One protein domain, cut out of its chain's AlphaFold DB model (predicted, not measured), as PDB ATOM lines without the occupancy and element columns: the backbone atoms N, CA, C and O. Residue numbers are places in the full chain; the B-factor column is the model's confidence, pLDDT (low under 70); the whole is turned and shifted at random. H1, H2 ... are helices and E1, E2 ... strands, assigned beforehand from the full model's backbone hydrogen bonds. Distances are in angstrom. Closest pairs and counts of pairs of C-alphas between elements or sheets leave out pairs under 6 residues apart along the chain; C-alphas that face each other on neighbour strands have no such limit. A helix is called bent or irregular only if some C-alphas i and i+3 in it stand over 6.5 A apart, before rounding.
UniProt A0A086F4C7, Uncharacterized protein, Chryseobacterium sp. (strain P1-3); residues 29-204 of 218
ATOM      1  N   LYS A  29     122.747 103.681 106.821       87.00
ATOM      2  CA  LYS A  29     122.885 105.032 106.274       87.00
ATOM      3  C   LYS A  29     123.656 104.976 104.963       87.00
ATOM      4  O   LYS A  29     124.626 104.224 104.854       87.00
ATOM      5  N   ILE A  30     123.249 105.786 103.988       85.00
ATOM      6  CA  ILE A  30     123.966 105.939 102.721       85.00
ATOM      7  C   ILE A  30     124.303 107.407 102.512       85.00
ATOM      8  O   ILE A  30     123.459 108.271 102.726       85.00
ATOM      9  N   GLU A  31     125.539 107.681 102.104       86.69
ATOM     10  CA  GLU A  31     126.054 109.036 101.900       86.69
ATOM     11  C   GLU A  31     126.824 109.126 100.582       86.69
ATOM     12  O   GLU A  31     127.546 108.196 100.204       86.69
ATOM     13  N   ILE A  32     126.740 110.276  99.910       88.44
ATOM     14  CA  ILE A  32     127.647 110.600  98.804       88.44
ATOM     15  C   ILE A  32     128.954 111.133  99.400       88.44
ATOM     16  O   ILE A  32     129.000 112.240  99.930       88.44
ATOM     17  N   LEU A  33     130.044 110.370  99.281       90.75
ATOM     18  CA  LEU A  33     131.370 110.823  99.716       90.75
ATOM     19  C   LEU A  33     132.011 111.764  98.700       90.75
ATOM     20  O   LEU A  33     132.685 112.723  99.065       90.75
ATOM     21  N   SER A  34     131.859 111.454  97.412       89.94
ATOM     22  CA  SER A  34     132.373 112.306  96.346       89.94
ATOM     23  C   SER A  34     131.610 112.107  95.044       89.94
ATOM     24  O   SER A  34     131.089 111.026  94.760       89.94
ATOM     25  N   TYR A  35     131.582 113.161  94.236       88.38
ATOM     26  CA  TYR A  35     131.139 113.130  92.852       88.38
ATOM     27  C   TYR A  35     132.127 113.930  92.010       88.38
ATOM     28  O   TYR A  35     132.445 115.078  92.335       88.38
ATOM     29  N   LYS A  36     132.617 113.343  90.919       88.81
ATOM     30  CA  LYS A  36     133.502 114.037  89.985       88.81
ATOM     31  C   LYS A  36     133.071 113.776  88.555       88.81
ATOM     32  O   LYS A  36     133.032 112.642  88.089       88.81
ATOM     33  N   LYS A  37     132.838 114.868  87.838       88.88
ATOM     34  CA  LYS A  37     132.740 114.868  86.383       88.88
ATOM     35  C   LYS A  37     134.145 114.732  85.792       88.88
ATOM     36  O   LYS A  37     135.023 115.525  86.133       88.88
ATOM     37  N   ILE A  38     134.348 113.726  84.947       88.94
ATOM     38  CA  ILE A  38     135.601 113.505  84.215       88.94
ATOM     39  C   ILE A  38     135.574 114.331  82.924       88.94
ATOM     40  O   ILE A  38     136.492 115.105  82.672       88.94
ATOM     41  N   ASP A  39     134.492 114.212  82.153       88.38
ATOM     42  CA  ASP A  39     134.286 114.906  80.880       88.38
ATOM     43  C   ASP A  39     132.782 115.129  80.616       88.38
ATOM     44  O   ASP A  39     131.957 115.016  81.524       88.38
ATOM     45  N   SER A  40     132.401 115.512  79.394       85.38
ATOM     46  CA  SER A  40     131.004 115.768  79.006       85.38
ATOM     47  C   SER A  40     130.078 114.549  79.094       85.38
ATOM     48  O   SER A  40     128.867 114.734  79.178       85.38
ATOM     49  N   THR A  41     130.633 113.341  79.109       89.69
ATOM     50  CA  THR A  41     129.919 112.058  79.051       89.69
ATOM     51  C   THR A  41     130.186 111.152  80.248       89.69
ATOM     52  O   THR A  41     129.440 110.206  80.464       89.69
ATOM     53  N   ASN A  42     131.211 111.431  81.054       91.44
ATOM     54  CA  ASN A  42     131.643 110.547  82.132       91.44
ATOM     55  C   ASN A  42     131.677 111.250  83.488       91.44
ATOM     56  O   ASN A  42     132.224 112.349  83.638       91.44
ATOM     57  N   SER A  43     131.175 110.567  84.514       91.69
ATOM     58  CA  SER A  43     131.372 110.948  85.912       91.69
ATOM     59  C   SER A  43     131.525 109.727  86.807       91.69
ATOM     60  O   SER A  43     131.042 108.646  86.489       91.69
ATOM     61  N   TYR A  44     132.188 109.894  87.948       91.75
ATOM     62  CA  TYR A  44     132.190 108.883  88.995       91.75
ATOM     63  C   TYR A  44     131.596 109.424  90.287       91.75
ATOM     64  O   TYR A  44     131.690 110.616  90.594       91.75
ATOM     65  N   CYS A  45     131.020 108.517  91.061       90.56
ATOM     66  CA  CYS A  45     130.514 108.769  92.396       90.56
ATOM     67  C   CYS A  45     131.081 107.730  93.359       90.56
ATOM     68  O   CYS A  45     131.159 106.548  93.029       90.56
ATOM     69  N   THR A  46     131.463 108.171  94.552       91.75
ATOM     70  CA  THR A  46     131.759 107.271  95.665       91.75
ATOM     71  C   THR A  46     130.635 107.375  96.674       91.75
ATOM     72  O   THR A  46     130.400 108.450  97.226       91.75
ATOM     73  N   LEU A  47     129.979 106.251  96.934       89.38
ATOM     74  CA  LEU A  47     128.981 106.117  97.984       89.38
ATOM     75  C   LEU A  47     129.590 105.429  99.199       89.38
ATOM     76  O   LEU A  47     130.423 104.529  99.065       89.38
ATOM     77  N   SER A  48     129.141 105.841 100.376       90.19
ATOM     78  CA  SER A  48     129.371 105.136 101.627       90.19
ATOM     79  C   SER A  48     128.085 104.483 102.085       90.19
ATOM     80  O   SER A  48     127.057 105.146 102.144       90.19
ATOM     81  N   PHE A  49     128.178 103.226 102.492       89.19
ATOM     82  CA  PHE A  49     127.131 102.483 103.172       89.19
ATOM     83  C   PHE A  49     127.610 102.210 104.593       89.19
ATOM     84  O   PHE A  49     128.700 101.679 104.789       89.19
ATOM     85  N   GLU A  50     126.825 102.589 105.592       91.25
ATOM     86  CA  GLU A  50     127.166 102.401 107.001       91.25
ATOM     87  C   GLU A  50     126.076 101.586 107.691       91.25
ATOM     88  O   GLU A  50     124.914 101.978 107.682       91.25
ATOM     89  N   ASN A  51     126.451 100.451 108.287       91.25
ATOM     90  CA  ASN A  51     125.576  99.652 109.139       91.25
ATOM     91  C   ASN A  51     125.896  99.950 110.600       91.25
ATOM     92  O   ASN A  51     126.868  99.446 111.164       91.25
ATOM     93  N   SER A  52     125.040 100.747 111.227       91.50
ATOM     94  CA  SER A  52     125.176 101.155 112.622       91.50
ATOM     95  C   SER A  52     124.592 100.130 113.600       91.50
ATOM     96  O   SER A  52     124.731 100.284 114.816       91.50
ATOM     97  N   SER A  53     123.949  99.069 113.107       91.94
ATOM     98  CA  SER A  53     123.277  98.063 113.930       91.94
ATOM     99  C   SER A  53     124.240  97.001 114.483       91.94
ATOM    100  O   SER A  53     125.419  96.935 114.132       91.94
ATOM    101  N   PHE A  54     123.728  96.148 115.374       92.44
ATOM    102  CA  PHE A  54     124.431  94.958 115.873       92.44
ATOM    103  C   PHE A  54     124.147  93.693 115.043       92.44
ATOM    104  O   PHE A  54     124.550  92.602 115.446       92.44
ATOM    105  N   LYS A  55     123.472  93.836 113.898       93.25
ATOM    106  CA  LYS A  55     123.069  92.750 113.002       93.25
ATOM    107  C   LYS A  55     123.821  92.841 111.680       93.25
ATOM    108  O   LYS A  55     124.133  93.941 111.224       93.25
ATOM    109  N   ASN A  56     124.086  91.699 111.057       90.56
ATOM    110  CA  ASN A  56     124.562  91.663 109.680       90.56
ATOM    111  C   ASN A  56     123.352  91.731 108.743       90.56
ATOM    112  O   ASN A  56     122.361  91.031 108.959       90.56
ATOM    113  N   TYR A  57     123.427  92.562 107.711       89.88
ATOM    114  CA  TYR A  57     122.347  92.766 106.757       89.88
ATOM    115  C   TYR A  57     122.766  92.378 105.343       89.88
ATOM    116  O   TYR A  57     123.884  92.658 104.930       89.88
ATOM    117  N   VAL A  58     121.871  91.750 104.588       87.62
ATOM    118  CA  VAL A  58     121.977  91.672 103.127       87.62
ATOM    119  C   VAL A  58     120.975  92.642 102.545       87.62
ATOM    120  O   VAL A  58     119.774  92.544 102.811       87.62
ATOM    121  N   LEU A  59     121.471  93.579 101.747       81.94
ATOM    122  CA  LEU A  59     120.623  94.460 100.967       81.94
ATOM    123  C   LEU A  59     120.466  93.850  99.572       81.94
ATOM    124  O   LEU A  59     121.479  93.562  98.925       81.94
ATOM    125  N   PRO A  60     119.227  93.671  99.080       74.12
ATOM    126  CA  PRO A  60     119.020  93.429  97.664       74.12
ATOM    127  C   PRO A  60     119.476  94.674  96.906       74.12
ATOM    128  O   PRO A  60     118.811  95.707  96.921       74.12
ATOM    129  N   SER A  61     120.617  94.583  96.242       63.94
ATOM    130  CA  SER A  61     120.973  95.544  95.215       63.94
ATOM    131  C   SER A  61     120.463  94.941  93.925       63.94
ATOM    132  O   SER A  61     121.010  93.981  93.404       63.94
ATOM    133  N   SER A  62     119.416  95.490  93.328       51.56
ATOM    134  CA  SER A  62     119.037  95.046  91.979       51.56
ATOM    135  C   SER A  62     120.136  95.325  90.930       51.56
ATOM    136  O   SER A  62     119.900  95.145  89.741       51.56
ATOM    137  N   GLY A  63     121.335  95.767  91.342       53.91
ATOM    138  CA  GLY A  63     122.464  96.126  90.496       53.91
ATOM    139  C   GLY A  63     122.276  97.481  89.831       53.91
ATOM    140  O   GLY A  63     123.160  97.931  89.114       53.91
ATOM    141  N   ARG A  64     121.136  98.143  90.060       69.62
ATOM    142  CA  ARG A  64     120.742  99.318  89.294       69.62
ATOM    143  C   ARG A  64     120.769 100.558  90.159       69.62
ATOM    144  O   ARG A  64     119.755 100.992  90.702       69.62
ATOM    145  N   ILE A  65     121.965 101.119  90.271       81.00
ATOM    146  CA  ILE A  65     122.153 102.454  90.815       81.00
ATOM    147  C   ILE A  65     122.069 103.425  89.647       81.00
ATOM    148  O   ILE A  65     122.842 103.331  88.700       81.00
ATOM    149  N   TYR A  66     121.128 104.354  89.700       84.31
ATOM    150  CA  TYR A  66     120.899 105.326  88.647       84.31
ATOM    151  C   TYR A  66     121.308 106.717  89.088       84.31
ATOM    152  O   TYR A  66     121.036 107.145  90.205       84.31
ATOM    153  N   LEU A  67     121.871 107.461  88.154       88.81
ATOM    154  CA  LEU A  67     121.859 108.906  88.187       88.81
ATOM    155  C   LEU A  67     120.571 109.369  87.501       88.81
ATOM    156  O   LEU A  67     120.405 109.148  86.306       88.81
ATOM    157  N   VAL A  68     119.655 109.982  88.250       87.81
ATOM    158  CA  VAL A  68     118.337 110.398  87.748       87.81
ATOM    159  C   VAL A  68     118.126 111.890  87.910       87.81
ATOM    160  O   VAL A  68     118.437 112.471  88.950       87.81
ATOM    161  N   SER A  69     117.554 112.516  86.891       86.19
ATOM    162  CA  SER A  69     117.089 113.893  86.968       86.19
ATOM    163  C   SER A  69     115.819 113.969  87.816       86.19
ATOM    164  O   SER A  69     114.964 113.080  87.776       86.19
ATOM    165  N   THR A  70     115.684 115.053  88.580       78.50
ATOM    166  CA  THR A  70     114.436 115.368  89.276       78.50
ATOM    167  C   THR A  70     113.898 116.733  88.868       78.50
ATOM    168  O   THR A  70     114.644 117.675  88.580       78.50
ATOM    169  N   LYS A  71     112.573 116.855  88.840       78.50
ATOM    170  CA  LYS A  71     111.868 118.117  88.611       78.50
ATOM    171  C   LYS A  71     110.749 118.226  89.634       78.50
ATOM    172  O   LYS A  71     109.834 117.412  89.632       78.50
ATOM    173  N   ASN A  72     110.830 119.222  90.516       74.75
ATOM    174  CA  ASN A  72     109.864 119.424  91.605       74.75
ATOM    175  C   ASN A  72     109.685 118.176  92.495       74.75
ATOM    176  O   ASN A  72     108.572 117.850  92.891       74.75
ATOM    177  N   GLY A  73     110.773 117.445  92.762       68.06
ATOM    178  CA  GLY A  73     110.748 116.207  93.548       68.06
ATOM    179  C   GLY A  73     110.295 114.956  92.784       68.06
ATOM    180  O   GLY A  73     110.440 113.857  93.308       68.06
ATOM    181  N   ILE A  74     109.811 115.096  91.546       73.75
ATOM    182  CA  ILE A  74     109.450 113.965  90.681       73.75
ATOM    183  C   ILE A  74     110.711 113.452  89.985       73.75
ATOM    184  O   ILE A  74     111.452 114.243  89.395       73.75
ATOM    185  N   VAL A  75     110.946 112.144  90.053       75.50
ATOM    186  CA  VAL A  75     112.076 111.464  89.404       75.50
ATOM    187  C   VAL A  75     111.726 111.090  87.972       75.50
ATOM    188  O   VAL A  75     110.637 110.582  87.726       75.50
ATOM    189  N   SER A  76     112.656 111.300  87.039       79.31
ATOM    190  CA  SER A  76     112.515 110.848  85.653       79.31
ATOM    191  C   SER A  76     113.323 109.570  85.428       79.31
ATOM    192  O   SER A  76     114.552 109.614  85.372       79.31
ATOM    193  N   TYR A  77     112.635 108.434  85.302       76.62
ATOM    194  CA  TYR A  77     113.231 107.130  84.977       76.62
ATOM    195  C   TYR A  77     113.173 106.797  83.473       76.62
ATOM    196  O   TYR A  77     113.455 105.666  83.068       76.62
ATOM    197  N   ASP A  78     112.828 107.764  82.621       82.06
ATOM    198  CA  ASP A  78     112.922 107.614  81.172       82.06
ATOM    199  C   ASP A  78     114.387 107.646  80.702       82.06
ATOM    200  O   ASP A  78     115.277 108.124  81.404       82.06
ATOM    201  N   ASP A  79     114.658 107.135  79.500       78.81
ATOM    202  CA  ASP A  79     116.035 107.011  78.990       78.81
ATOM    203  C   ASP A  79     116.754 108.359  78.851       78.81
ATOM    204  O   ASP A  79     117.979 108.411  78.878       78.81
ATOM    205  N   LYS A  80     115.998 109.458  78.745       83.69
ATOM    206  CA  LYS A  80     116.530 110.825  78.750       83.69
ATOM    207  C   LYS A  80     116.923 111.272  80.158       83.69
ATOM    208  O   LYS A  80     117.952 111.918  80.331       83.69
ATOM    209  N   GLY A  81     116.109 110.945  81.155       83.94
ATOM    210  CA  GLY A  81     116.250 111.421  82.523       83.94
ATOM    211  C   GLY A  81     117.108 110.549  83.431       83.94
ATOM    212  O   GLY A  81     117.376 110.990  84.548       83.94
ATOM    213  N   LYS A  82     117.559 109.369  82.981       88.06
ATOM    214  CA  LYS A  82     118.407 108.461  83.768       88.06
ATOM    215  C   LYS A  82     119.707 108.081  83.065       88.06
ATOM    216  O   LYS A  82     119.764 107.969  81.843       88.06
ATOM    217  N   ILE A  83     120.723 107.787  83.868       88.75
ATOM    218  CA  ILE A  83     121.963 107.121  83.465       88.75
ATOM    219  C   ILE A  83     122.182 105.954  84.428       88.75
ATOM    220  O   ILE A  83     122.210 106.151  85.644       88.75
ATOM    221  N   GLU A  84     122.307 104.739  83.903       86.81
ATOM    222  CA  GLU A  84     122.636 103.562  84.710       86.81
ATOM    223  C   GLU A  84     124.110 103.596  85.120       86.81
ATOM    224  O   GLU A  84     124.998 103.858  84.308       86.81
ATOM    225  N   GLY A  85     124.357 103.391  86.407       84.31
ATOM    226  CA  GLY A  85     125.682 103.356  86.994       84.31
ATOM    227  C   GLY A  85     126.264 101.956  86.942       84.31
ATOM    228  O   GLY A  85     125.630 100.990  87.358       84.31
ATOM    229  N   LYS A  86     127.512 101.856  86.495       84.06
ATOM    230  CA  LYS A  86     128.310 100.638  86.598       84.06
ATOM    231  C   LYS A  86     129.142 100.699  87.872       84.06
ATOM    232  O   LYS A  86     129.956 101.608  88.030       84.06
ATOM    233  N   ILE A  87     128.965  99.737  88.772       81.12
ATOM    234  CA  ILE A  87     129.868  99.578  89.917       81.12
ATOM    235  C   ILE A  87     131.225  99.124  89.375       81.12
ATOM    236  O   ILE A  87     131.305  98.136  88.651       81.12
ATOM    237  N   VAL A  88     132.271  99.894  89.671       80.38
ATOM    238  CA  VAL A  88     133.646  99.627  89.212       80.38
ATOM    239  C   VAL A  88     134.555  99.144  90.338       80.38
ATOM    240  O   VAL A  88     135.627  98.620  90.070       80.38
ATOM    241  N   SER A  89     134.161  99.354  91.595       80.62
ATOM    242  CA  SER A  89     134.861  98.839  92.771       80.62
ATOM    243  C   SER A  89     133.945  98.886  93.992       80.62
ATOM    244  O   SER A  89     133.057  99.744  94.080       80.62
ATOM    245  N   SER A  90     134.145  97.962  94.931       79.50
ATOM    246  CA  SER A  90     133.292  97.813  96.104       79.50
ATOM    247  C   SER A  90     133.997  97.059  97.230       79.50
ATOM    248  O   SER A  90     134.512  95.967  97.002       79.50
ATOM    249  N   ASP A  91     133.899  97.572  98.457       79.50
ATOM    250  CA  ASP A  91     134.418  96.902  99.665       79.50
ATOM    251  C   ASP A  91     133.532  95.710 100.103       79.50
ATOM    252  O   ASP A  91     133.764  95.064 101.125       79.50
ATOM    253  N   PHE A  92     132.460  95.428  99.359       75.12
ATOM    254  CA  PHE A  92     131.532  94.333  99.645       75.12
ATOM    255  C   PHE A  92     132.079  92.962  99.237       75.12
ATOM    256  O   PHE A  92     131.630  91.947  99.765       75.12
ATOM    257  N   VAL A  93     133.057  92.932  98.326       62.22
ATOM    258  CA  VAL A  93     133.702  91.703  97.835       62.22
ATOM    259  C   VAL A  93     134.658  91.126  98.887       62.22
ATOM    260  O   VAL A  93     134.770  89.910  99.032       62.22
ATOM    261  N   ASP A  94     135.285  91.997  99.679       60.66
ATOM    262  CA  ASP A  94     136.331  91.620 100.634       60.66
ATOM    263  C   ASP A  94     135.787  90.951 101.905       60.66
ATOM    264  O   ASP A  94     136.531  90.289 102.629       60.66
ATOM    265  N   TYR A  95     134.481  91.066 102.178       58.00
ATOM    266  CA  TYR A  95     133.890  90.498 103.392       58.00
ATOM    267  C   TYR A  95     133.574  88.998 103.287       58.00
ATOM    268  O   TYR A  95     133.491  88.314 104.304       58.00
ATOM    269  N   ALA A  96     133.475  88.442 102.077       53.12
ATOM    270  CA  ALA A  96     133.218  87.016 101.857       53.12
ATOM    271  C   ALA A  96     134.488  86.143 101.982       53.12
ATOM    272  O   ALA A  96     134.645  85.167 101.258       53.12
ATOM    273  N   GLY A  97     135.432  86.514 102.857       47.97
ATOM    274  CA  GLY A  97     136.637  85.729 103.160       47.97
ATOM    275  C   GLY A  97     137.702  85.676 102.054       47.97
ATOM    276  O   GLY A  97     138.600  84.838 102.116       47.97
ATOM    277  N   GLY A  98     137.625  86.554 101.048       51.44
ATOM    278  CA  GLY A  98     138.491  86.521  99.865       51.44
ATOM    279  C   GLY A  98     138.126  85.393  98.891       51.44
ATOM    280  O   GLY A  98     137.460  84.430  99.260       51.44
ATOM    281  N   ALA A  99     138.578  85.503  97.637       54.75
ATOM    282  CA  ALA A  99     138.118  84.696  96.493       54.75
ATOM    283  C   ALA A  99     138.288  83.160  96.602       54.75
ATOM    284  O   ALA A  99     137.834  82.447  95.716       54.75
ATOM    285  N   ASN A 100     138.939  82.654  97.655       57.31
ATOM    286  CA  ASN A 100     139.274  81.236  97.828       57.31
ATOM    287  C   ASN A 100     138.857  80.662  99.197       57.31
ATOM    288  O   ASN A 100     139.400  79.644  99.620       57.31
ATOM    289  N   SER A 101     137.944  81.311  99.924       66.38
ATOM    290  CA  SER A 101     137.419  80.768 101.188       66.38
ATOM    291  C   SER A 101     136.147  79.940 100.975       66.38
ATOM    292  O   SER A 101     135.380  80.201 100.048       66.38
ATOM    293  N   ASP A 102     135.856  78.990 101.867       70.44
ATOM    294  CA  ASP A 102     134.573  78.262 101.866       70.44
ATOM    295  C   ASP A 102     133.364  79.216 101.948       70.44
ATOM    296  O   ASP A 102     132.294  78.937 101.404       70.44
ATOM    297  N   GLU A 103     133.542  80.366 102.603       70.38
ATOM    298  CA  GLU A 103     132.553  81.444 102.689       70.38
ATOM    299  C   GLU A 103     132.269  82.044 101.301       70.38
ATOM    300  O   GLU A 103     131.110  82.194 100.914       70.38
ATOM    301  N   SER A 104     133.316  82.309 100.511       69.19
ATOM    302  CA  SER A 104     133.194  82.866  99.157       69.19
ATOM    303  C   SER A 104     132.435  81.941  98.205       69.19
ATOM    304  O   SER A 104     131.589  82.409  97.440       69.19
ATOM    305  N   VAL A 105     132.646  80.624  98.313       72.62
ATOM    306  CA  VAL A 105     131.925  79.619  97.519       72.62
ATOM    307  C   VAL A 105     130.439  79.622  97.871       72.62
ATOM    308  O   VAL A 105     129.589  79.604  96.981       72.62
ATOM    309  N   LYS A 106     130.097  79.699  99.162       74.88
ATOM    310  CA  LYS A 106     128.697  79.787  99.607       74.88
ATOM    311  C   LYS A 106     128.035  81.086  99.153       74.88
ATOM    312  O   LYS A 106     126.886  81.057  98.718       74.88
ATOM    313  N   VAL A 107     128.745  82.215  99.226       75.00
ATOM    314  CA  VAL A 107     128.246  83.515  98.748       75.00
ATOM    315  C   VAL A 107     127.983  83.452  97.246       75.00
ATOM    316  O   VAL A 107     126.913  83.855  96.793       75.00
ATOM    317  N   GLN A 108     128.904  82.867  96.478       73.25
ATOM    318  CA  GLN A 108     128.734  82.659  95.044       73.25
ATOM    319  C   GLN A 108     127.527  81.764  94.734       73.25
ATOM    320  O   GLN A 108     126.708  82.112  93.888       73.25
ATOM    321  N   GLN A 109     127.360  80.645  95.444       75.06
ATOM    322  CA  GLN A 109     126.191  79.773  95.288       75.06
ATOM    323  C   GLN A 109     124.881  80.501  95.608       75.06
ATOM    324  O   GLN A 109     123.896  80.342  94.884       75.06
ATOM    325  N   LEU A 110     124.867  81.317  96.662       79.69
ATOM    326  CA  LEU A 110     123.707  82.113  97.043       79.69
ATOM    327  C   LEU A 110     123.348  83.125  95.953       79.69
ATOM    328  O   LEU A 110     122.187  83.193  95.554       79.69
ATOM    329  N   ILE A 111     124.333  83.869  95.443       75.38
ATOM    330  CA  ILE A 111     124.142  84.831  94.353       75.38
ATOM    331  C   ILE A 111     123.620  84.114  93.103       75.38
ATOM    332  O   ILE A 111     122.614  84.530  92.535       75.38
ATOM    333  N   ASN A 112     124.228  82.991  92.720       74.06
ATOM    334  CA  ASN A 112     123.805  82.212  91.556       74.06
ATOM    335  C   ASN A 112     122.349  81.756  91.675       74.06
ATOM    336  O   ASN A 112     121.552  81.966  90.762       74.06
ATOM    337  N   LYS A 113     121.965  81.202  92.830       78.25
ATOM    338  CA  LYS A 113     120.585  80.763  93.076       78.25
ATOM    339  C   LYS A 113     119.602  81.924  93.148       78.25
ATOM    340  O   LYS A 113     118.457  81.777  92.727       78.25
ATOM    341  N   TYR A 114     120.032  83.076  93.654       78.38
ATOM    342  CA  TYR A 114     119.233  84.294  93.611       78.38
ATOM    343  C   TYR A 114     118.967  84.719  92.161       78.38
ATOM    344  O   TYR A 114     117.807  84.941  91.809       78.38
ATOM    345  N   PHE A 115     119.992  84.734  91.303       73.62
ATOM    346  CA  PHE A 115     119.859  85.070  89.882       73.62
ATOM    347  C   PHE A 115     119.000  84.081  89.098       73.62
ATOM    348  O   PHE A 115     118.073  84.515  88.418       73.62
ATOM    349  N   GLU A 116     119.233  82.773  89.247       72.44
ATOM    350  CA  GLU A 116     118.374  81.721  88.675       72.44
ATOM    351  C   GLU A 116     116.901  81.932  89.047       72.44
ATOM    352  O   GLU A 116     115.998  81.680  88.253       72.44
ATOM    353  N   ALA A 117     116.644  82.394  90.272       71.94
ATOM    354  CA  ALA A 117     115.289  82.568  90.755       71.94
ATOM    355  C   ALA A 117     114.621  83.850  90.233       71.94
ATOM    356  O   ALA A 117     113.393  83.874  90.144       71.94
ATOM    357  N   ILE A 118     115.359  84.931  89.973       69.81
ATOM    358  CA  ILE A 118     114.782  86.233  89.576       69.81
ATOM    359  C   ILE A 118     114.848  86.501  88.072       69.81
ATOM    360  O   ILE A 118     114.083  87.331  87.586       69.81
ATOM    361  N   TRP A 119     115.739  85.830  87.342       67.31
ATOM    362  CA  TRP A 119     115.935  86.052  85.916       67.31
ATOM    363  C   TRP A 119     115.223  84.974  85.084       67.31
ATOM    364  O   TRP A 119     115.221  83.809  85.478       67.31
ATOM    365  N   PRO A 120     114.588  85.311  83.943       57.53
ATOM    366  CA  PRO A 120     114.003  84.309  83.054       57.53
ATOM    367  C   PRO A 120     115.029  83.255  82.609       57.53
ATOM    368  O   PRO A 120     116.169  83.580  82.278       57.53
ATOM    369  N   SER A 121     114.578  81.998  82.543       54.19
ATOM    370  CA  SER A 121     115.343  80.773  82.244       54.19
ATOM    371  C   SER A 121     116.017  80.717  80.864       54.19
ATOM    372  O   SER A 121     116.574  79.690  80.492       54.19
ATOM    373  N   THR A 122     115.940  81.793  80.083       51.53
ATOM    374  CA  THR A 122     116.513  81.912  78.737       51.53
ATOM    375  C   THR A 122     117.904  82.538  78.724       51.53
ATOM    376  O   THR A 122     118.515  82.624  77.663       51.53
ATOM    377  N   ILE A 123     118.398  83.001  79.872       56.34
ATOM    378  CA  ILE A 123     119.743  83.549  79.985       56.34
ATOM    379  C   ILE A 123     120.724  82.437  80.345       56.34
ATOM    380  O   ILE A 123     120.599  81.794  81.385       56.34
ATOM    381  N   ASP A 124     121.706  82.250  79.469       56.94
ATOM    382  CA  ASP A 124     122.852  81.381  79.695       56.94
ATOM    383  C   ASP A 124     123.736  81.984  80.801       56.94
ATOM    384  O   ASP A 124     124.451  82.973  80.603       56.94
ATOM    385  N   LEU A 125     123.625  81.410  81.999       55.66
ATOM    386  CA  LEU A 125     124.386  81.831  83.172       55.66
ATOM    387  C   LEU A 125     125.891  81.591  82.983       55.66
ATOM    388  O   LEU A 125     126.682  82.382  83.493       55.66
ATOM    389  N   ASP A 126     126.293  80.598  82.182       53.25
ATOM    390  CA  ASP A 126     127.703  80.296  81.918       53.25
ATOM    391  C   ASP A 126     128.349  81.372  81.022       53.25
ATOM    392  O   ASP A 126     129.500  81.770  81.238       53.25
ATOM    393  N   GLN A 127     127.607  81.930  80.054       50.25
ATOM    394  CA  GLN A 127     128.072  83.085  79.262       50.25
ATOM    395  C   GLN A 127     128.194  84.372  80.085       50.25
ATOM    396  O   GLN A 127     129.077  85.200  79.838       50.25
ATOM    397  N   LEU A 128     127.311  84.545  81.064       50.47
ATOM    398  CA  LEU A 128     127.352  85.665  81.995       50.47
ATOM    399  C   LEU A 128     128.526  85.556  82.980       50.47
ATOM    400  O   LEU A 128     129.177  86.562  83.279       50.47
ATOM    401  N   TRP A 129     128.828  84.344  83.452       50.44
ATOM    402  CA  TRP A 129     129.912  84.070  84.398       50.44
ATOM    403  C   TRP A 129     131.299  84.319  83.817       50.44
ATOM    404  O   TRP A 129     132.136  84.910  84.499       50.44
ATOM    405  N   ASN A 130     131.526  83.960  82.552       47.69
ATOM    406  CA  ASN A 130     132.825  84.157  81.902       47.69
ATOM    407  C   ASN A 130     133.206  85.636  81.697       47.69
ATOM    408  O   ASN A 130     134.360  85.918  81.389       47.69
ATOM    409  N   ASN A 131     132.276  86.582  81.888       45.47
ATOM    410  CA  ASN A 131     132.510  87.999  81.601       45.47
ATOM    411  C   ASN A 131     132.306  88.965  82.783       45.47
ATOM    412  O   ASN A 131     132.647  90.133  82.619       45.47
ATOM    413  N   ASN A 132     131.731  88.564  83.933       51.94
ATOM    414  CA  ASN A 132     131.230  89.564  84.900       51.94
ATOM    415  C   ASN A 132     131.055  89.105  86.368       51.94
ATOM    416  O   ASN A 132     130.157  89.602  87.044       51.94
ATOM    417  N   PHE A 133     131.894  88.209  86.908       50.69
ATOM    418  CA  PHE A 133     131.819  87.777  88.324       50.69
ATOM    419  C   PHE A 133     131.652  88.945  89.326       50.69
ATOM    420  O   PHE A 133     130.808  88.878  90.218       50.69
ATOM    421  N   GLU A 134     132.360  90.059  89.122       51.91
ATOM    422  CA  GLU A 134     132.226  91.276  89.941       51.91
ATOM    423  C   GLU A 134     130.804  91.867  89.900       51.91
ATOM    424  O   GLU A 134     130.236  92.207  90.937       51.91
ATOM    425  N   GLY A 135     130.164  91.897  88.726       56.09
ATOM    426  CA  GLY A 135     128.785  92.370  88.565       56.09
ATOM    427  C   GLY A 135     127.763  91.554  89.366       56.09
ATOM    428  O   GLY A 135     126.772  92.109  89.842       56.09
ATOM    429  N   PHE A 136     128.027  90.262  89.576       56.16
ATOM    430  CA  PHE A 136     127.186  89.371  90.378       56.16
ATOM    431  C   PHE A 136     127.335  89.634  91.879       56.16
ATOM    432  O   PHE A 136     126.327  89.708  92.585       56.16
ATOM    433  N   VAL A 137     128.560  89.853  92.369       55.19
ATOM    434  CA  VAL A 137     128.813  90.187  93.784       55.19
ATOM    435  C   VAL A 137     128.154  91.510  94.180       55.19
ATOM    436  O   VAL A 137     127.710  91.673  95.312       55.19
ATOM    437  N   HIS A 138     127.982  92.434  93.238       60.84
ATOM    438  CA  HIS A 138     127.330  93.715  93.506       60.84
ATOM    439  C   HIS A 138     125.788  93.678  93.510       60.84
ATOM    440  O   HIS A 138     125.151  94.706  93.764       60.84
ATOM    441  N   SER A 139     125.175  92.515  93.261       68.12
ATOM    442  CA  SER A 139     123.715  92.324  93.335       68.12
ATOM    443  C   SER A 139     123.196  92.060  94.755       68.12
ATOM    444  O   SER A 139     122.041  92.309  95.091       68.12
ATOM    445  N   LEU A 140     124.047  91.563  95.645       78.94
ATOM    446  CA  LEU A 140     123.699  91.356  97.041       78.94
ATOM    447  C   LEU A 140     124.775  92.018  97.878       78.94
ATOM    448  O   LEU A 140     125.923  91.591  97.907       78.94
ATOM    449  N   LEU A 141     124.395  93.101  98.539       82.38
ATOM    450  CA  LEU A 141     125.311  93.907  99.326       82.38
ATOM    451  C   LEU A 141     125.302  93.383 100.764       82.38
ATOM    452  O   LEU A 141     124.391  93.672 101.542       82.38
ATOM    453  N   PHE A 142     126.304  92.571 101.099       83.75
ATOM    454  CA  PHE A 142     126.532  92.049 102.445       83.75
ATOM    455  C   PHE A 142     127.139  93.140 103.338       83.75
ATOM    456  O   PHE A 142     128.316  93.457 103.210       83.75
ATOM    457  N   MET A 143     126.324  93.676 104.249       87.50
ATOM    458  CA  MET A 143     126.632  94.723 105.228       87.50
ATOM    459  C   MET A 143     126.849  94.125 106.627       87.50
ATOM    460  O   MET A 143     125.881  93.885 107.358       87.50
ATOM    461  N   PRO A 144     128.091  93.921 107.076       89.25
ATOM    462  CA  PRO A 144     128.367  93.423 108.419       89.25
ATOM    463  C   PRO A 144     127.876  94.374 109.507       89.25
ATOM    464  O   PRO A 144     127.782  95.581 109.286       89.25
ATOM    465  N   LYS A 145     127.613  93.862 110.709       91.81
ATOM    466  CA  LYS A 145     127.312  94.705 111.873       91.81
ATOM    467  C   LYS A 145     128.437  95.712 112.128       91.81
ATOM    468  O   LYS A 145     129.611  95.362 112.017       91.81
ATOM    469  N   LYS A 146     128.082  96.938 112.525       92.12
ATOM    470  CA  LYS A 146     129.036  98.014 112.869       92.12
ATOM    471  C   LYS A 146     130.111  98.242 111.799       92.12
ATOM    472  O   LYS A 146     131.291  98.369 112.120       92.12
ATOM    473  N   SER A 147     129.709  98.271 110.533       91.00
ATOM    474  CA  SER A 147     130.627  98.390 109.398       91.00
ATOM    475  C   SER A 147     130.361  99.634 108.560       91.00
ATOM    476  O   SER A 147     129.272 100.209 108.587       91.00
ATOM    477  N   LYS A 148     131.381 100.027 107.795       92.12
ATOM    478  CA  LYS A 148     131.308 101.071 106.778       92.12
ATOM    479  C   LYS A 148     131.992 100.556 105.518       92.12
ATOM    480  O   LYS A 148     133.163 100.198 105.574       92.12
ATOM    481  N   GLN A 149     131.257 100.506 104.415       88.38
ATOM    482  CA  GLN A 149     131.712  99.990 103.125       88.38
ATOM    483  C   GLN A 149     131.532 101.048 102.045       88.38
ATOM    484  O   GLN A 149     130.608 101.864 102.100       88.38
ATOM    485  N   LYS A 150     132.420 101.045 101.055       89.25
ATOM    486  CA  LYS A 150     132.369 101.980  99.934       89.25
ATOM    487  C   LYS A 150     132.025 101.275  98.637       89.25
ATOM    488  O   LYS A 150     132.351 100.109  98.423       89.25
ATOM    489  N   VAL A 151     131.383 102.030  97.754       86.50
ATOM    490  CA  VAL A 151     131.127 101.638  96.368       86.50
ATOM    491  C   VAL A 151     131.535 102.789  95.465       86.50
ATOM    492  O   VAL A 151     131.137 103.933  95.694       86.50
ATOM    493  N   ILE A 152     132.326 102.494  94.436       88.50
ATOM    494  CA  ILE A 152     132.661 103.439  93.371       88.50
ATOM    495  C   ILE A 152     131.835 103.078  92.144       88.50
ATOM    496  O   ILE A 152     131.829 101.934  91.689       88.50
ATOM    497  N   ILE A 153     131.143 104.078  91.613       88.56
ATOM    498  CA  ILE A 153     130.188 103.934  90.522       88.56
ATOM    499  C   ILE A 153     130.598 104.869  89.400       88.56
ATOM    500  O   ILE A 153     130.833 106.055  89.634       88.56
ATOM    501  N   TRP A 154     130.665 104.340  88.186       90.31
ATOM    502  CA  TRP A 154     130.876 105.099  86.963       90.31
ATOM    503  C   TRP A 154     129.548 105.279  86.227       90.31
ATOM    504  O   TRP A 154     128.829 104.313  85.978       90.31
ATOM    505  N   PHE A 155     129.237 106.520  85.862       91.06
ATOM    506  CA  PHE A 155     128.119 106.875  84.997       91.06
ATOM    507  C   PHE A 155     128.648 107.295  83.628       91.06
ATOM    508  O   PHE A 155     129.501 108.185  83.531       91.06
ATOM    509  N   HIS A 156     128.105 106.673  82.584       90.75
ATOM    510  CA  HIS A 156     128.383 107.010  81.193       90.75
ATOM    511  C   HIS A 156     127.098 107.490  80.514       90.75
ATOM    512  O   HIS A 156     126.148 106.727  80.350       90.75
ATOM    513  N   ALA A 157     127.058 108.770  80.154       89.88
ATOM    514  CA  ALA A 157     125.925 109.380  79.482       89.88
ATOM    515  C   ALA A 157     126.068 109.303  77.960       89.88
ATOM    516  O   ALA A 157     127.091 109.692  77.395       89.88
ATOM    517  N   PHE A 158     124.988 108.892  77.309       86.44
ATOM    518  CA  PHE A 158     124.790 109.012  75.872       86.44
ATOM    519  C   PHE A 158     124.224 110.395  75.533       86.44
ATOM    520  O   PHE A 158     123.666 111.078  76.391       86.44
ATOM    521  N   ASP A 159     124.302 110.805  74.266       84.12
ATOM    522  CA  ASP A 159     123.853 112.136  73.815       84.12
ATOM    523  C   ASP A 159     122.447 112.516  74.314       84.12
ATOM    524  O   ASP A 159     122.200 113.657  74.703       84.12
ATOM    525  N   ILE A 160     121.535 111.544  74.390       85.31
ATOM    526  CA  ILE A 160     120.148 111.754  74.824       85.31
ATOM    527  C   ILE A 160     119.990 112.114  76.313       85.31
ATOM    528  O   ILE A 160     118.987 112.731  76.679       85.31
ATOM    529  N   ASN A 161     120.951 111.756  77.172       88.56
ATOM    530  CA  ASN A 161     120.855 111.899  78.630       88.56
ATOM    531  C   ASN A 161     122.041 112.634  79.273       88.56
ATOM    532  O   ASN A 161     122.085 112.772  80.496       88.56
ATOM    533  N   GLN A 162     122.951 113.210  78.476       86.31
ATOM    534  CA  GLN A 162     124.064 114.048  78.957       86.31
ATOM    535  C   GLN A 162     123.620 115.170  79.904       86.31
ATOM    536  O   GLN A 162     124.322 115.492  80.863       86.31
ATOM    537  N   HIS A 163     122.436 115.746  79.681       84.06
ATOM    538  CA  HIS A 163     121.903 116.808  80.534       84.06
ATOM    539  C   HIS A 163     121.718 116.363  81.998       84.06
ATOM    540  O   HIS A 163     121.863 117.189  82.902       84.06
ATOM    541  N   THR A 164     121.486 115.071  82.246       87.19
ATOM    542  CA  THR A 164     121.358 114.481  83.586       87.19
ATOM    543  C   THR A 164     122.677 114.553  84.371       87.19
ATOM    544  O   THR A 164     122.657 114.790  85.574       87.19
ATOM    545  N   LEU A 165     123.848 114.498  83.718       85.31
ATOM    546  CA  LEU A 165     125.146 114.683  84.400       85.31
ATOM    547  C   LEU A 165     125.340 116.090  84.973       85.31
ATOM    548  O   LEU A 165     126.121 116.280  85.910       85.31
ATOM    549  N   THR A 166     124.694 117.083  84.364       77.50
ATOM    550  CA  THR A 166     124.904 118.511  84.651       77.50
ATOM    551  C   THR A 166     123.723 119.180  85.338       77.50
ATOM    552  O   THR A 166     123.844 120.309  85.808       77.50
ATOM    553  N   ASN A 167     122.569 118.518  85.389       79.81
ATOM    554  CA  ASN A 167     121.373 119.081  85.987       79.81
ATOM    555  C   ASN A 167     121.503 119.070  87.512       79.81
ATOM    556  O   ASN A 167     121.523 117.999  88.111       79.81
ATOM    557  N   LYS A 168     121.510 120.262  88.124       78.94
ATOM    558  CA  LYS A 168     121.597 120.477  89.580       78.94
ATOM    559  C   LYS A 168     120.564 119.708  90.408       78.94
ATOM    560  O   LYS A 168     120.785 119.453  91.582       78.94
ATOM    561  N   ASN A 169     119.444 119.341  89.793       81.12
ATOM    562  CA  ASN A 169     118.383 118.585  90.439       81.12
ATOM    563  C   ASN A 169     118.545 117.072  90.240       81.12
ATOM    564  O   ASN A 169     117.587 116.328  90.427       81.12
ATOM    565  N   SER A 170     119.706 116.591  89.806       85.44
ATOM    566  CA  SER A 170     119.931 115.152  89.694       85.44
ATOM    567  C   SER A 170     120.309 114.555  91.044       85.44
ATOM    568  O   SER A 170     120.983 115.186  91.864       85.44
ATOM    569  N   ARG A 171     119.880 113.318  91.275       84.50
ATOM    570  CA  ARG A 171     120.186 112.538  92.476       84.50
ATOM    571  C   ARG A 171     120.617 111.129  92.098       84.50
ATOM    572  O   ARG A 171     120.330 110.667  90.993       84.50
ATOM    573  N   ILE A 172     121.291 110.452  93.018       84.88
ATOM    574  CA  ILE A 172     121.505 109.013  92.894       84.88
ATOM    575  C   ILE A 172     120.261 108.301  93.429       84.88
ATOM    576  O   ILE A 172     119.755 108.641  94.496       84.88
ATOM    577  N   SER A 173     119.765 107.327  92.678       79.69
ATOM    578  CA  SER A 173     118.690 106.424  93.080       79.69
ATOM    579  C   SER A 173     119.233 105.000  93.122       79.69
ATOM    580  O   SER A 173     119.847 104.553  92.158       79.69
ATOM    581  N   ILE A 174     119.062 104.302  94.245       73.56
ATOM    582  CA  ILE A 174     119.691 102.987  94.492       73.56
ATOM    583  C   ILE A 174     118.736 101.826  94.171       73.56
ATOM    584  O   ILE A 174     119.147 100.674  94.089       73.56
ATOM    585  N   ILE A 175     117.466 102.129  93.907       64.19
ATOM    586  CA  ILE A 175     116.443 101.209  93.412       64.19
ATOM    587  C   ILE A 175     115.527 102.056  92.524       64.19
ATOM    588  O   ILE A 175     115.221 103.192  92.873       64.19
ATOM    589  N   SER A 176     115.084 101.550  91.371       51.81
ATOM    590  CA  SER A 176     114.001 102.233  90.657       51.81
ATOM    591  C   SER A 176     112.752 102.185  91.537       51.81
ATOM    592  O   SER A 176     112.245 101.094  91.805       51.81
ATOM    593  N   ASP A 177     112.259 103.355  91.956       49.56
ATOM    594  CA  ASP A 177     111.009 103.509  92.722       49.56
ATOM    595  C   ASP A 177     109.816 102.788  92.040       49.56
ATOM    596  O   ASP A 177     108.796 102.519  92.662       49.56
ATOM    597  N   GLU A 178     109.942 102.436  90.754       44.88
ATOM    598  CA  GLU A 178     108.918 101.798  89.922       44.88
ATOM    599  C   GLU A 178     108.928 100.252  89.968       44.88
ATOM    600  O   GLU A 178     107.991  99.622  89.478       44.88
ATOM    601  N   GLN A 179     109.944  99.597  90.555       52.22
ATOM    602  CA  GLN A 179     110.045  98.119  90.583       52.22
ATOM    603  C   GLN A 179     109.349  97.430  91.778       52.22
ATOM    604  O   GLN A 179     109.539  96.232  92.018       52.22
ATOM    605  N   GLU A 180     108.493  98.139  92.512       57.97
ATOM    606  CA  GLU A 180     107.897  97.654  93.766       57.97
ATOM    607  C   GLU A 180     106.999  96.394  93.719       57.97
ATOM    608  O   GLU A 180     106.917  95.733  94.758       57.97
ATOM    609  N   PRO A 181     106.378  95.939  92.606       60.94
ATOM    610  CA  PRO A 181     105.507  94.758  92.677       60.94
ATOM    611  C   PRO A 181     106.250  93.462  93.032       60.94
ATOM    612  O   PRO A 181     105.707  92.593  93.715       60.94
ATOM    613  N   GLN A 182     107.496  93.316  92.570       69.12
ATOM    614  CA  GLN A 182     108.290  92.096  92.768       69.12
ATOM    615  C   GLN A 182     109.280  92.203  93.931       69.12
ATOM    616  O   GLN A 182     109.812  91.187  94.377       69.12
ATOM    617  N   TYR A 183     109.487  93.403  94.478       73.81
ATOM    618  CA  TYR A 183     110.419  93.626  95.581       73.81
ATOM    619  C   TYR A 183     110.148  92.712  96.796       73.81
ATOM    620  O   TYR A 183     111.083  92.055  97.264       73.81
ATOM    621  N   PRO A 184     108.890  92.509  97.249       78.44
ATOM    622  CA  PRO A 184     108.600  91.552  98.320       78.44
ATOM    623  C   PRO A 184     108.971  90.100  97.982       78.44
ATOM    624  O   PRO A 184     109.366  89.340  98.869       78.44
ATOM    625  N   LEU A 185     108.844  89.695  96.712       78.81
ATOM    626  CA  LEU A 185     109.231  88.359  96.252       78.81
ATOM    627  C   LEU A 185     110.753  88.184  96.317       78.81
ATOM    628  O   LEU A 185     111.224  87.132  96.749       78.81
ATOM    629  N   TYR A 186     111.515  89.213  95.938       78.06
ATOM    630  CA  TYR A 186     112.976  89.195  96.013       78.06
ATOM    631  C   TYR A 186     113.460  89.046  97.455       78.06
ATOM    632  O   TYR A 186     114.273  88.166  97.731       78.06
ATOM    633  N   LEU A 187     112.890  89.818  98.388       83.25
ATOM    634  CA  LEU A 187     113.226  89.726  99.812       83.25
ATOM    635  C   LEU A 187     112.995  88.310 100.365       83.25
ATOM    636  O   LEU A 187     113.850  87.777 101.069       83.25
ATOM    637  N   LYS A 188     111.866  87.674 100.015       85.31
ATOM    638  CA  LYS A 188     111.556  86.293 100.434       85.31
ATOM    639  C   LYS A 188     112.543  85.271  99.870       85.31
ATOM    640  O   LYS A 188     112.914  84.340 100.578       85.31
ATOM    641  N   LYS A 189     112.955  85.425  98.608       84.00
ATOM    642  CA  LYS A 189     113.924  84.521  97.968       84.00
ATOM    643  C   LYS A 189     115.290  84.607  98.644       84.00
ATOM    644  O   LYS A 189     115.850  83.570  98.982       84.00
ATOM    645  N   ILE A 190     115.779  85.819  98.905       85.94
ATOM    646  CA  ILE A 190     117.049  86.023  99.617       85.94
ATOM    647  C   ILE A 190     116.965  85.422 101.024       85.94
ATOM    648  O   ILE A 190     117.834  84.644 101.398       85.94
ATOM    649  N   ASP A 191     115.892  85.701 101.772       89.81
ATOM    650  CA  ASP A 191     115.685  85.160 103.125       89.81
ATOM    651  C   ASP A 191     115.690  83.621 103.140       89.81
ATOM    652  O   ASP A 191     116.320  83.002 103.996       89.81
ATOM    653  N   SER A 192     115.041  82.992 102.155       89.12
ATOM    654  CA  SER A 192     115.060  81.535 102.004       89.12
ATOM    655  C   SER A 192     116.464  81.002 101.721       89.12
ATOM    656  O   SER A 192     116.851  79.985 102.292       89.12
ATOM    657  N   LEU A 193     117.226  81.657 100.844       86.50
ATOM    658  CA  LEU A 193     118.577  81.221 100.490       86.50
ATOM    659  C   LEU A 193     119.548  81.381 101.664       86.50
ATOM    660  O   LEU A 193     120.304  80.455 101.948       86.50
ATOM    661  N   LEU A 194     119.479  82.493 102.400       87.81
ATOM    662  CA  LEU A 194     120.298  82.708 103.598       87.81
ATOM    663  C   LEU A 194     120.091  81.593 104.631       87.81
ATOM    664  O   LEU A 194     121.063  81.097 105.197       87.81
ATOM    665  N   LYS A 195     118.845  81.134 104.814       90.19
ATOM    666  CA  LYS A 195     118.513  80.008 105.703       90.19
ATOM    667  C   LYS A 195     119.046  78.670 105.197       90.19
ATOM    668  O   LYS A 195     119.592  77.910 105.987       90.19
ATOM    669  N   VAL A 196     118.906  78.383 103.899       87.75
ATOM    670  CA  VAL A 196     119.399  77.131 103.287       87.75
ATOM    671  C   VAL A 196     120.913  76.993 103.447       87.75
ATOM    672  O   VAL A 196     121.396  75.911 103.766       87.75
ATOM    673  N   TYR A 197     121.651  78.090 103.269       82.88
ATOM    674  CA  TYR A 197     123.113  78.104 103.367       82.88
ATOM    675  C   TYR A 197     123.641  78.494 104.762       82.88
ATOM    676  O   TYR A 197     124.854  78.566 104.950       82.88
ATOM    677  N   ASN A 198     122.748  78.697 105.739       85.38
ATOM    678  CA  ASN A 198     123.053  79.054 107.127       85.38
ATOM    679  C   ASN A 198     123.970  80.288 107.276       85.38
ATOM    680  O   ASN A 198     124.929  80.274 108.047       85.38
ATOM    681  N   PHE A 199     123.682  81.352 106.523       84.19
ATOM    682  CA  PHE A 199     124.357  82.642 106.673       84.19
ATOM    683  C   PHE A 199     123.813  83.405 107.886       84.19
ATOM    684  O   PHE A 199     122.602  83.582 108.014       84.19
ATOM    685  N   ASP A 200     124.707  83.930 108.730       87.94
ATOM    686  CA  ASP A 200     124.360  84.825 109.846       87.94
ATOM    687  C   ASP A 200     124.067  86.245 109.342       87.94
ATOM    688  O   ASP A 200     124.809  87.189 109.609       87.94
ATOM    689  N   TYR A 201     123.021  86.382 108.530       90.12
ATOM    690  CA  TYR A 201     122.604  87.635 107.914       90.12
ATOM    691  C   TYR A 201     121.079  87.742 107.870       90.12
ATOM    692  O   TYR A 201     120.372  86.779 107.581       90.12
ATOM    693  N   GLU A 202     120.568  88.952 108.091       91.81
ATOM    694  CA  GLU A 202     119.155  89.284 107.927       91.81
ATOM    695  C   GLU A 202     118.933  90.061 106.626       91.81
ATOM    696  O   GLU A 202     119.720  90.927 106.250       91.81
ATOM    697  N   VAL A 203     117.824  89.807 105.931       89.31
ATOM    698  CA  VAL A 203     117.459  90.637 104.777       89.31
ATOM    699  C   VAL A 203     117.023  92.018 105.262       89.31
ATOM    700  O   VAL A 203     116.096  92.132 106.070       89.31
ATOM    701  N   TYR A 204     117.641  93.075 104.735       85.81
ATOM    702  CA  TYR A 204     117.216  94.441 105.016       85.81
ATOM    703  C   TYR A 204     115.907  94.748 104.277       85.81
ATOM    704  O   TYR A 204     115.848  94.765 103.050       85.81
TER     705      TYR A 204
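What this domain is: This is residues 29 to 204 of the 218 residues of an uncharacterized protein of Chryseobacterium sp. (strain P1-3) (UniProt A0A086F4C7). A strongly twisted sheet of seven strands makes one end of the domain: E1, E2, E8 and the later part of E6 form a wall, and through the first part of E6 the sheet turns into a second part, E4 with E5 and E9, with the short helix H3 at this end. At the other end the small two-stranded sheet E3 and E7 has H4 packed beside E3 and H1 packed on H4, while the irregular H2 lies near H1 and residues 119 to 124 stick out. The printed part has 176 residues, with four named helices and nine named strands in the order E1 E2 E3 E4 E5 E6 H1 H2 E7 E8 H3 E9 H4, and the class is mixed, helices and strands. The larger sheet is branched and its neighbour pairs are antiparallel, as is the pair E3 and E7. The whole is compact, with a radius of gyration of the C-alphas of 16.8 A and spans of 46 by 40 by 31 A.

How they stand to each other: In the branched sheet, E1, residues 29 to 37, and E2, residues 42 to 51, form a hairpin, antiparallel at 164 degrees, with N 31 and O 48 3.0 A apart. E8, residues 147 to 156, lies on the other side of E2 from E1, antiparallel at 161 degrees, with N 47 and O 151 2.9 A apart. E6, residues 82 to 90, is staggered: it pairs with E8 over its residues 85 to 90, with N 86 and O 154 2.8 A apart, and with E4, residues 65 to 71, over its residues 82 to 85, with N 83 and O 67 2.8 A apart. E4 has three neighbours: E6 and E5, residues 74 to 76, lie on one side of it, and E9, residues 170 to 173, on the other side. E4 and E5 are a hairpin, with N 71 and O 74 2.9 A apart; N 68 and O 171, across E4 and E9, are 2.9 A apart. H3, residues 162 to 166, is on this sheet at a height over the sheet of 6.0 A, over none of its strands, but only just: 2 of its C-alphas fall on E4. The closest C-alphas of E4 and H3 are those of Ser 69 and Thr 164, 5.5 A apart. H2, residues 125 to 137, only grazes the sheet with residues 134 to 137; it is irregular, with C-alphas 131 and 134 9.0 A apart. H1, residues 102 to 118, is not on the branched sheet. Residues 108 to 111 of H1 and 136 to 137 of H2 only just touch, with 3 pairs of C-alphas within 8 A, the closest being Ile 111 and Phe 136 at 6.8 A. H1 and H4, residues 183 to 196, touch, the closest C-alphas being those of Leu 110 and Leu 193, 6.2 A apart; they run opposite ways at 35.3 degrees, only just a steep tilt. E3, residues 57 to 60, and E7, residues 140 to 143, are antiparallel at 156 degrees, with N 59 and O 141 2.9 A apart. The closest C-alphas of E3 and H4 are those of Pro 60 and Leu 187, 7.2 A apart. Every O i to N i+4 pair is within hydrogen-bond range in H1 and H4, against 5 of 9 in H2 and 0 of 1 in H3, where 2 of 2 O i to N i+3 pairs are.

Where its parts are: E1 begins at C-alpha 29, (122.885, 105.032, 106.274), and is 24.3 A long; E2 measures 29.7 A, E8 29.6 A, E6 22.1 A and E4 18.9 A. H1 begins at C-alpha 102, (134.573, 78.262, 101.866), and is 24.6 A long. H4, 20.3 A long, ends at C-alpha 196, (119.399, 77.131, 103.287).

The domain as a whole: The C-alphas of Asn 72 and Asp 102 are the two farthest apart, at 49.1 A. The printed part has no cut, and the link from E6 to H1, 11 residues, is long. Residues 202 to 203 pair with residues 57 to 58 of E3, parallel. The mean pLDDT of the printed part is 77.3; 45 residues are under 70, among them residues 93 to 101, 118 to 139 and 175 to 182, and H2 has a mean of 52.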